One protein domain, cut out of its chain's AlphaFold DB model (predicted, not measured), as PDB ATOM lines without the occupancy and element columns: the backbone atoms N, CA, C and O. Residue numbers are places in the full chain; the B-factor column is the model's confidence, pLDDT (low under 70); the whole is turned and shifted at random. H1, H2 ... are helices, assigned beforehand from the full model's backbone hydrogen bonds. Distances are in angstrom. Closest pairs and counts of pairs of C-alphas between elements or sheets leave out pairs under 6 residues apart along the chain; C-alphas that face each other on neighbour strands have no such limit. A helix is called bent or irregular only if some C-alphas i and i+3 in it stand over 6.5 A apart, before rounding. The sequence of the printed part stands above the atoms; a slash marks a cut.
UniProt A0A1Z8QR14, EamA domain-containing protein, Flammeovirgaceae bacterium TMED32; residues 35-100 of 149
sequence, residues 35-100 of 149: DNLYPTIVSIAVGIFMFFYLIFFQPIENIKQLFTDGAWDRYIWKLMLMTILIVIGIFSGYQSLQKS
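AT A GLANCE: This is residues 35 to 100 of the 149 residues of the protein "EamA domain-containing protein" of Flammeovirgaceae bacterium TMED32 (UniProt A0A1Z8QR14). Two long helices, H1 and H3, make a narrow V, coming together near Pro 39 and Phe 91, and the short helix H2 spans its wide end, so that the three frame a triangle with an empty middle. The V makes the long axis, and both printed ends lie toward its narrow end. The printed part has 66 residues with three named helices, H1, H2 and H3 along the chain, and no named strand; the class is all helix. It is loose, with a radius of gyration of the C-alphas of 15.5 A, and elongated, spanning 46 by 26 by 15 A.

IN THESE COORDINATES: H1, residues 37 to 57, begins with C-alpha 37 at (-13.062, 27.709, 37.612) and is 29.9 A long from first to last C-alpha. H2, residues 60 to 68, measures 12.3 A. H3, residues 71 to 99, measures 41.1 A and ends with C-alpha 99 at (-15.167, 13.187, 43.621). H3 is irregular, with C-alphas 74 and 77 lying 7.4 A apart, and has a kink of 35 degrees near residue 78.

HOW THE PARTS SIT: H1 and H3 only just touch, with 3 pairs of C-alphas within 8 A, through residue 39 of H1 and residues 90 to 94 of H3. Their closest C-alphas, those of Pro 39 and Phe 91, are 6.6 A apart. The two run opposite ways at a steep tilt of 39 degrees. H1 and H2 are apart. H2 is close to H3 but not clearly touching it, the closest C-alphas being those of Leu 66 and Trp 72, 5.7 A apart. Their steep tilt is 69 degrees, only just short of about perpendicular. In H1 every O i to N i+4 pair is within hydrogen-bond range; in H2 3 of 5 are, and in H3 23 of 25.

THE WHOLE: The two C-alphas farthest apart, those of Thr 68 and Ser 100, are 47.1 A apart. Residues 44 to 53 and 76 to 86 are among those that stand free. Both links are tight, and the printed part has no cut. The mean pLDDT of the printed part is 89.0, that of H2 is 80, and no printed residue is under 70.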
ATOM      1  N   ASP A  35     -10.512  23.917  40.967       78.50
ATOM      2  CA  ASP A  35     -11.744  24.214  41.710       78.50
ATOM      3  C   ASP A  35     -12.978  24.341  40.792       78.50
ATOM      4  O   ASP A  35     -13.163  23.564  39.853       78.50
ATOM      5  N   ASN A  36     -13.832  25.334  41.039       81.06
ATOM      6  CA  ASN A  36     -15.012  25.630  40.235       81.06
ATOM      7  C   ASN A  36     -14.710  26.549  39.028       81.06
ATOM      8  O   ASN A  36     -15.635  27.001  38.346       81.06
ATOM      9  N   LEU A  37     -13.437  26.843  38.737       86.81
ATOM     10  CA  LEU A  37     -13.062  27.709  37.612       86.81
ATOM     11  C   LEU A  37     -13.229  26.990  36.276       86.81
ATOM     12  O   LEU A  37     -13.735  27.583  35.325       86.81
ATOM     13  N   TYR A  38     -12.882  25.702  36.215       88.88
ATOM     14  CA  TYR A  38     -13.032  24.908  34.997       88.88
ATOM     15  C   TYR A  38     -14.464  24.925  34.419       88.88
ATOM     16  O   TYR A  38     -14.623  25.357  33.272       88.88
ATOM     17  N   PRO A  39     -15.526  24.529  35.162       91.06
ATOM     18  CA  PRO A  39     -16.883  24.536  34.615       91.06
ATOM     19  C   PRO A  39     -17.344  25.943  34.213       91.06
ATOM     20  O   PRO A  39     -18.102  26.086  33.254       91.06
ATOM     21  N   THR A  40     -16.846  26.985  34.886       92.19
ATOM     22  CA  THR A  40     -17.141  28.383  34.550       92.19
ATOM     23  C   THR A  40     -16.542  28.768  33.195       92.19
ATOM     24  O   THR A  40     -17.263  29.252  32.324       92.19
ATOM     25  N   ILE A  41     -15.249  28.502  32.976       92.06
ATOM     26  CA  ILE A  41     -14.547  28.834  31.723       92.06
ATOM     27  C   ILE A  41     -15.171  28.095  30.536       92.06
ATOM     28  O   ILE A  41     -15.442  28.708  29.501       92.06
ATOM     29  N   VAL A  42     -15.453  26.797  30.692       92.38
ATOM     30  CA  VAL A  42     -16.107  26.001  29.643       92.38
ATOM     31  C   VAL A  42     -17.497  26.556  29.327       92.38
ATOM     32  O   VAL A  42     -17.841  26.693  28.156       92.38
ATOM     33  N   SER A  43     -18.276  26.938  30.343       93.50
ATOM     34  CA  SER A  43     -19.615  27.511  30.140       93.50
ATOM     35  C   SER A  43     -19.572  28.846  29.393       93.50
ATOM     36  O   SER A  43     -20.398  29.077  28.512       93.50
ATOM     37  N   ILE A  44     -18.586  29.703  29.685       94.81
ATOM     38  CA  ILE A  44     -18.371  30.959  28.951       94.81
ATOM     39  C   ILE A  44     -18.027  30.668  27.487       94.81
ATOM     40  O   ILE A  44     -18.634  31.251  26.590       94.81
ATOM     41  N   ALA A  45     -17.098  29.740  27.233       94.56
ATOM     42  CA  ALA A  45     -16.720  29.358  25.873       94.56
ATOM     43  C   ALA A  45     -17.925  28.819  25.082       94.56
ATOM     44  O   ALA A  45     -18.174  29.265  23.962       94.56
ATOM     45  N   VAL A  46     -18.723  27.927  25.681       94.50
ATOM     46  CA  VAL A  46     -19.973  27.426  25.084       94.50
ATOM     47  C   VAL A  46     -20.944  28.574  24.802       94.50
ATOM     48  O   VAL A  46     -21.510  28.625  23.713       94.50
ATOM     49  N   GLY A  47     -21.105  29.522  25.729       94.81
ATOM     50  CA  GLY A  47     -21.945  30.706  25.535       94.81
ATOM     51  C   GLY A  47     -21.533  31.536  24.317       94.81
ATOM     52  O   GLY A  47     -22.389  31.922  23.524       94.81
ATOM     53  N   ILE A  48     -20.228  31.735  24.111       96.44
ATOM     54  CA  ILE A  48     -19.685  32.430  22.933       96.44
ATOM     55  C   ILE A  48     -20.005  31.658  21.643       96.44
ATOM     56  O   ILE A  48     -20.485  32.249  20.677       96.44
ATOM     57  N   PHE A  49     -19.798  30.337  21.619       95.38
ATOM     58  CA  PHE A  49     -20.139  29.516  20.448       95.38
ATOM     59  C   PHE A  49     -21.638  29.540  20.134       95.38
ATOM     60  O   PHE A  49     -22.020  29.670  18.971       95.38
ATOM     61  N   MET A  50     -22.492  29.465  21.156       93.19
ATOM     62  CA  MET A  50     -23.946  29.538  20.989       93.19
ATOM     63  C   MET A  50     -24.392  30.921  20.512       93.19
ATOM     64  O   MET A  50     -25.312  31.024  19.702       93.19
ATOM     65  N   PHE A  51     -23.716  31.982  20.950       92.38
ATOM     66  CA  PHE A  51     -23.952  33.334  20.457       92.38
ATOM     67  C   PHE A  51     -23.591  33.474  18.971       92.38
ATOM     68  O   PHE A  51     -24.378  34.016  18.196       92.38
ATOM     69  N   PHE A  52     -22.458  32.915  18.535       93.88
ATOM     70  CA  PHE A  52     -22.129  32.863  17.108       93.88
ATOM     71  C   PHE A  52     -23.138  32.036  16.313       93.88
ATOM     72  O   PHE A  52     -23.562  32.460  15.239       93.88
ATOM     73  N   TYR A  53     -23.562  30.891  16.847       91.06
ATOM     74  CA  TYR A  53     -24.600  30.085  16.215       91.06
ATOM     75  C   TYR A  53     -25.896  30.886  16.016       91.06
ATOM     76  O   TYR A  53     -26.467  30.877  14.926       91.06
ATOM     77  N   LEU A  54     -26.318  31.633  17.040       89.38
ATOM     78  CA  LEU A  54     -27.485  32.509  16.974       89.38
ATOM     79  C   LEU A  54     -27.348  33.564  15.865       89.38
ATOM     80  O   LEU A  54     -28.283  33.748  15.098       89.38
ATOM     81  N   ILE A  55     -26.197  34.229  15.750       89.56
ATOM     82  CA  ILE A  55     -25.993  35.298  14.756       89.56
ATOM     83  C   ILE A  55     -25.942  34.757  13.324       89.56
ATOM     84  O   ILE A  55     -26.521  35.358  12.423       89.56
ATOM     85  N   PHE A  56     -25.220  33.659  13.097       91.19
ATOM     86  CA  PHE A  56     -24.903  33.206  11.739       91.19
ATOM     87  C   PHE A  56     -25.903  32.203  11.161       91.19
ATOM     88  O   PHE A  56     -25.985  32.079   9.942       91.19
ATOM     89  N   PHE A  57     -26.640  31.479  12.008       89.75
ATOM     90  CA  PHE A  57     -27.468  30.354  11.562       89.75
ATOM     91  C   PHE A  57     -28.954  30.493  11.897       89.75
ATOM     92  O   PHE A  57     -29.748  29.712  11.371       89.75
ATOM     93  N   GLN A  58     -29.364  31.448  12.740       88.25
ATOM     94  CA  GLN A  58     -30.785  31.674  13.018       88.25
ATOM     95  C   GLN A  58     -31.355  32.806  12.150       88.25
ATOM     96  O   GLN A  58     -30.761  33.882  12.090       88.25
ATOM     97  N   PRO A  59     -32.521  32.602  11.502       87.25
ATOM     98  CA  PRO A  59     -33.213  33.664  10.779       87.25
ATOM     99  C   PRO A  59     -33.531  34.848  11.697       87.25
ATOM    100  O   PRO A  59     -34.024  34.668  12.815       87.25
ATOM    101  N   ILE A  60     -33.295  36.068  11.210       83.81
ATOM    102  CA  ILE A  60     -33.548  37.309  11.960       83.81
ATOM    103  C   ILE A  60     -35.030  37.423  12.343       83.81
ATOM    104  O   ILE A  60     -35.355  37.975  13.395       83.81
ATOM    105  N   GLU A  61     -35.929  36.879  11.526       82.94
ATOM    106  CA  GLU A  61     -37.372  36.845  11.766       82.94
ATOM    107  C   GLU A  61     -37.715  36.100  13.066       82.94
ATOM    108  O   GLU A  61     -38.490  36.611  13.874       82.94
ATOM    109  N   ASN A  62     -37.064  34.959  13.326       81.19
ATOM    110  CA  ASN A  62     -37.271  34.174  14.548       81.19
ATOM    111  C   ASN A  62     -36.791  34.933  15.793       81.19
ATOM    112  O   ASN A  62     -37.408  34.858  16.856       81.19
ATOM    113  N   ILE A  63     -35.698  35.694  15.663       80.12
ATOM    114  CA  ILE A  63     -35.164  36.521  16.752       80.12
ATOM    115  C   ILE A  63     -36.098  37.702  17.025       80.12
ATOM    116  O   ILE A  63     -36.372  38.008  18.182       80.12
ATOM    117  N   LYS A  64     -36.626  38.356  15.986       80.12
ATOM    118  CA  LYS A  64     -37.583  39.462  16.151       80.12
ATOM    119  C   LYS A  64     -38.864  39.005  16.844       80.12
ATOM    120  O   LYS A  64     -39.327  39.700  17.746       80.12
ATOM    121  N   GLN A  65     -39.370  37.821  16.493       80.12
ATOM    122  CA  GLN A  65     -40.590  37.261  17.074       80.12
ATOM    123  C   GLN A  65     -40.512  37.088  18.604       80.12
ATOM    124  O   GLN A  65     -41.512  37.277  19.300       80.12
ATOM    125  N   LEU A  66     -39.323  36.808  19.151       75.56
ATOM    126  CA  LEU A  66     -39.101  36.752  20.603       75.56
ATOM    127  C   LEU A  66     -39.427  38.077  21.314       75.56
ATOM    128  O   LEU A  66     -39.853  38.045  22.471       75.56
ATOM    129  N   PHE A  67     -39.258  39.221  20.645       79.12
ATOM    130  CA  PHE A  67     -39.424  40.551  21.240       79.12
ATOM    131  C   PHE A  67     -40.724  41.258  20.835       79.12
ATOM    132  O   PHE A  67     -41.233  42.054  21.618       79.12
ATOM    133  N   THR A  68     -41.285  40.985  19.653       76.44
ATOM    134  CA  THR A  68     -42.502  41.675  19.177       76.44
ATOM    135  C   THR A  68     -43.803  41.130  19.760       76.44
ATOM    136  O   THR A  68     -44.717  41.910  20.009       76.44
ATOM    137  N   ASP A  69     -43.895  39.828  20.035       76.25
ATOM    138  CA  ASP A  69     -45.174  39.194  20.410       76.25
ATOM    139  C   ASP A  69     -45.411  39.171  21.936       76.25
ATOM    140  O   ASP A  69     -46.235  38.405  22.445       76.25
ATOM    141  N   GLY A  70     -44.633  39.943  22.709       76.12
ATOM    142  CA  GLY A  70     -44.603  39.849  24.177       76.12
ATOM    143  C   GLY A  70     -44.134  38.474  24.685       76.12
ATOM    144  O   GLY A  70     -44.341  38.120  25.848       76.12
ATOM    145  N   ALA A  71     -43.525  37.663  23.810       76.81
ATOM    146  CA  ALA A  71     -43.012  36.339  24.145       76.81
ATOM    147  C   ALA A  71     -41.914  36.435  25.212       76.81
ATOM    148  O   ALA A  71     -41.901  35.633  26.147       76.81
ATOM    149  N   TRP A  72     -41.053  37.453  25.122       80.62
ATOM    150  CA  TRP A  72     -40.050  37.756  26.136       80.62
ATOM    151  C   TRP A  72     -40.664  37.868  27.535       80.62
ATOM    152  O   TRP A  72     -40.312  37.082  28.412       80.62
ATOM    153  N   ASP A  73     -41.658  38.734  27.728       84.38
ATOM    154  CA  ASP A  73     -42.281  38.954  29.042       84.38
ATOM    155  C   ASP A  73     -42.969  37.693  29.581       84.38
ATOM    156  O   ASP A  73     -42.945  37.410  30.782       84.38
ATOM    157  N   ARG A  74     -43.536  36.874  28.688       85.06
ATOM    158  CA  ARG A  74     -44.199  35.617  29.059       85.06
ATOM    159  C   ARG A  74     -43.217  34.523  29.484       85.06
ATOM    160  O   ARG A  74     -43.552  33.710  30.353       85.06
ATOM    161  N   TYR A  75     -42.048  34.453  28.851       86.12
ATOM    162  CA  TYR A  75     -41.110  33.335  29.000       86.12
ATOM    163  C   TYR A  75     -39.844  33.677  29.789       86.12
ATOM    164  O   TYR A  75     -39.138  32.752  30.190       86.12
ATOM    165  N   ILE A  76     -39.574  34.953  30.082       88.75
ATOM    166  CA  ILE A  76     -38.341  35.382  30.756       88.75
ATOM    167  C   ILE A  76     -38.142  34.694  32.106       88.75
ATOM    168  O   ILE A  76     -37.051  34.210  32.397       88.75
ATOM    169  N   TRP A  77     -39.204  34.537  32.898       90.06
ATOM    170  CA  TRP A  77     -39.109  33.848  34.184       90.06
ATOM    171  C   TRP A  77     -38.743  32.362  34.015       90.06
ATOM    172  O   TRP A  77     -37.961  31.832  34.803       90.06
ATOM    173  N   LYS A  78     -39.248  31.691  32.963       90.44
ATOM    174  CA  LYS A  78     -38.891  30.295  32.649       90.44
ATOM    175  C   LYS A  78     -37.434  30.203  32.222       90.44
ATOM    176  O   LYS A  78     -36.736  29.302  32.672       90.44
ATOM    177  N   LEU A  79     -36.972  31.147  31.401       89.69
ATOM    178  CA  LEU A  79     -35.575  31.226  30.974       89.69
ATOM    179  C   LEU A  79     -34.640  31.429  32.170       89.69
ATOM    180  O   LEU A  79     -33.632  30.730  32.281       89.69
ATOM    181  N   MET A  80     -34.996  32.318  33.102       92.19
ATOM    182  CA  MET A  80     -34.229  32.525  34.332       92.19
ATOM    183  C   MET A  80     -34.191  31.262  35.194       92.19
ATOM    184  O   MET A  80     -33.113  30.843  35.614       92.19
ATOM    185  N   LEU A  81     -35.340  30.611  35.407       93.38
ATOM    186  CA  LEU A  81     -35.410  29.364  36.168       93.38
ATOM    187  C   LEU A  81     -34.561  28.260  35.522       93.38
ATOM    188  O   LEU A  81     -33.766  27.616  36.205       93.38
ATOM    189  N   MET A  82     -34.678  28.070  34.204       93.31
ATOM    190  CA  MET A  82     -33.858  27.111  33.459       93.31
ATOM    191  C   MET A  82     -32.370  27.427  33.590       93.31
ATOM    192  O   MET A  82     -31.581  26.516  33.813       93.31
ATOM    193  N   THR A  83     -31.986  28.701  33.516       93.31
ATOM    194  CA  THR A  83     -30.587  29.126  33.674       93.31
ATOM    195  C   THR A  83     -30.050  28.753  35.054       93.31
ATOM    196  O   THR A  83     -28.975  28.164  35.149       93.31
ATOM    197  N   ILE A  84     -30.813  29.012  36.120       95.69
ATOM    198  CA  ILE A  84     -30.424  28.643  37.489       95.69
ATOM    199  C   ILE A  84     -30.256  27.124  37.615       95.69
ATOM    200  O   ILE A  84     -29.241  26.659  38.133       95.69
ATOM    201  N   LEU A  85     -31.211  26.339  37.106       95.62
ATOM    202  CA  LEU A  85     -31.142  24.875  37.148       95.62
ATOM    203  C   LEU A  85     -29.958  24.324  36.342       95.62
ATOM    204  O   LEU A  85     -29.284  23.404  36.803       95.62
ATOM    205  N   ILE A  86     -29.667  24.909  35.176       94.38
ATOM    206  CA  ILE A  86     -28.503  24.555  34.355       94.38
ATOM    207  C   ILE A  86     -27.211  24.838  35.122       94.38
ATOM    208  O   ILE A  86     -26.340  23.972  35.172       94.38
ATOM    209  N   VAL A  87     -27.092  26.003  35.766       94.56
ATOM    210  CA  VAL A  87     -25.922  26.341  36.591       94.56
ATOM    211  C   VAL A  87     -25.762  25.330  37.725       94.56
ATOM    212  O   VAL A  87     -24.688  24.753  37.881       94.56
ATOM    213  N   ILE A  88     -26.828  25.027  38.471       95.31
ATOM    214  CA  ILE A  88     -26.778  24.013  39.535       95.31
ATOM    215  C   ILE A  88     -26.314  22.662  38.971       95.31
ATOM    216  O   ILE A  88     -25.421  22.034  39.545       95.31
ATOM    217  N   GLY A  89     -26.862  22.233  37.832       93.62
ATOM    218  CA  GLY A  89     -26.492  20.983  37.168       93.62
ATOM    219  C   GLY A  89     -25.027  20.939  36.726       93.62
ATOM    220  O   GLY A  89     -24.347  19.944  36.964       93.62
ATOM    221  N   ILE A  90     -24.505  22.024  36.150       93.38
ATOM    222  CA  ILE A  90     -23.108  22.112  35.700       93.38
ATOM    223  C   ILE A  90     -22.147  21.987  36.885       93.38
ATOM    224  O   ILE A  90     -21.217  21.179  36.848       93.38
ATOM    225  N   PHE A  91     -22.370  22.756  37.953       93.25
ATOM    226  CA  PHE A  91     -21.460  22.767  39.100       93.25
ATOM    227  C   PHE A  91     -21.554  21.468  39.911       93.25
ATOM    228  O   PHE A  91     -20.524  20.875  40.236       93.25
ATOM    229  N   SER A  92     -22.766  20.981  40.196       93.31
ATOM    230  CA  SER A  92     -22.954  19.707  40.908       93.31
ATOM    231  C   SER A  92     -22.454  18.508  40.091       93.31
ATOM    232  O   SER A  92     -21.794  17.618  40.637       93.31
ATOM    233  N   GLY A  93     -22.674  18.510  38.774       92.44
ATOM    234  CA  GLY A  93     -22.149  17.509  37.845       92.44
ATOM    235  C   GLY A  93     -20.621  17.504  37.796       92.44
ATOM    236  O   GLY A  93     -19.998  16.445  37.872       92.44
ATOM    237  N   TYR A  94     -19.992  18.680  37.752       92.00
ATOM    238  CA  TYR A  94     -18.535  18.779  37.799       92.00
ATOM    239  C   TYR A  94     -17.959  18.270  39.124       92.00
ATOM    240  O   TYR A  94     -17.050  17.438  39.121       92.00
ATOM    241  N   GLN A  95     -18.511  18.706  40.258       91.75
ATOM    242  CA  GLN A  95     -18.017  18.287  41.571       91.75
ATOM    243  C   GLN A  95     -18.210  16.788  41.823       91.75
ATOM    244  O   GLN A  95     -17.309  16.139  42.355       91.75
ATOM    245  N   SER A  96     -19.359  16.224  41.443       92.19
ATOM    246  CA  SER A  96     -19.612  14.783  41.575       92.19
ATOM    247  C   SER A  96     -18.653  13.961  40.712       92.19
ATOM    248  O   SER A  96     -18.060  13.002  41.208       92.19
ATOM    249  N   LEU A  97     -18.406  14.378  39.466       93.56
ATOM    250  CA  LEU A  97     -17.431  13.733  38.585       93.56
ATOM    251  C   LEU A  97     -16.022  13.736  39.189       93.56
ATOM    252  O   LEU A  97     -15.358  12.692  39.210       93.56
ATOM    253  N   GLN A  98     -15.571  14.874  39.719       91.44
ATOM    254  CA  GLN A  98     -14.240  14.973  40.322       91.44
ATOM    255  C   GLN A  98     -14.101  14.092  41.569       91.44
ATOM    256  O   GLN A  98     -13.087  13.411  41.714       91.44
ATOM    257  N   LYS A  99     -15.143  14.022  42.406       91.00
ATOM    258  CA  LYS A  99     -15.167  13.187  43.621       91.00
ATOM    259  C   LYS A  99     -15.331  11.688  43.345       91.00
ATOM    260  O   LYS A  99     -14.944  10.877  44.179       91.00
ATOM    261  N   SER A 100     -15.905  11.308  42.207       91.38
ATOM    262  CA  SER A 100     -16.106   9.896  41.861       91.38
ATOM    263  C   SER A 100     -14.795   9.176  41.535       91.38
ATOM    264  O   SER A 100     -13.893   9.756  40.931       91.38
TER     265      SER A 100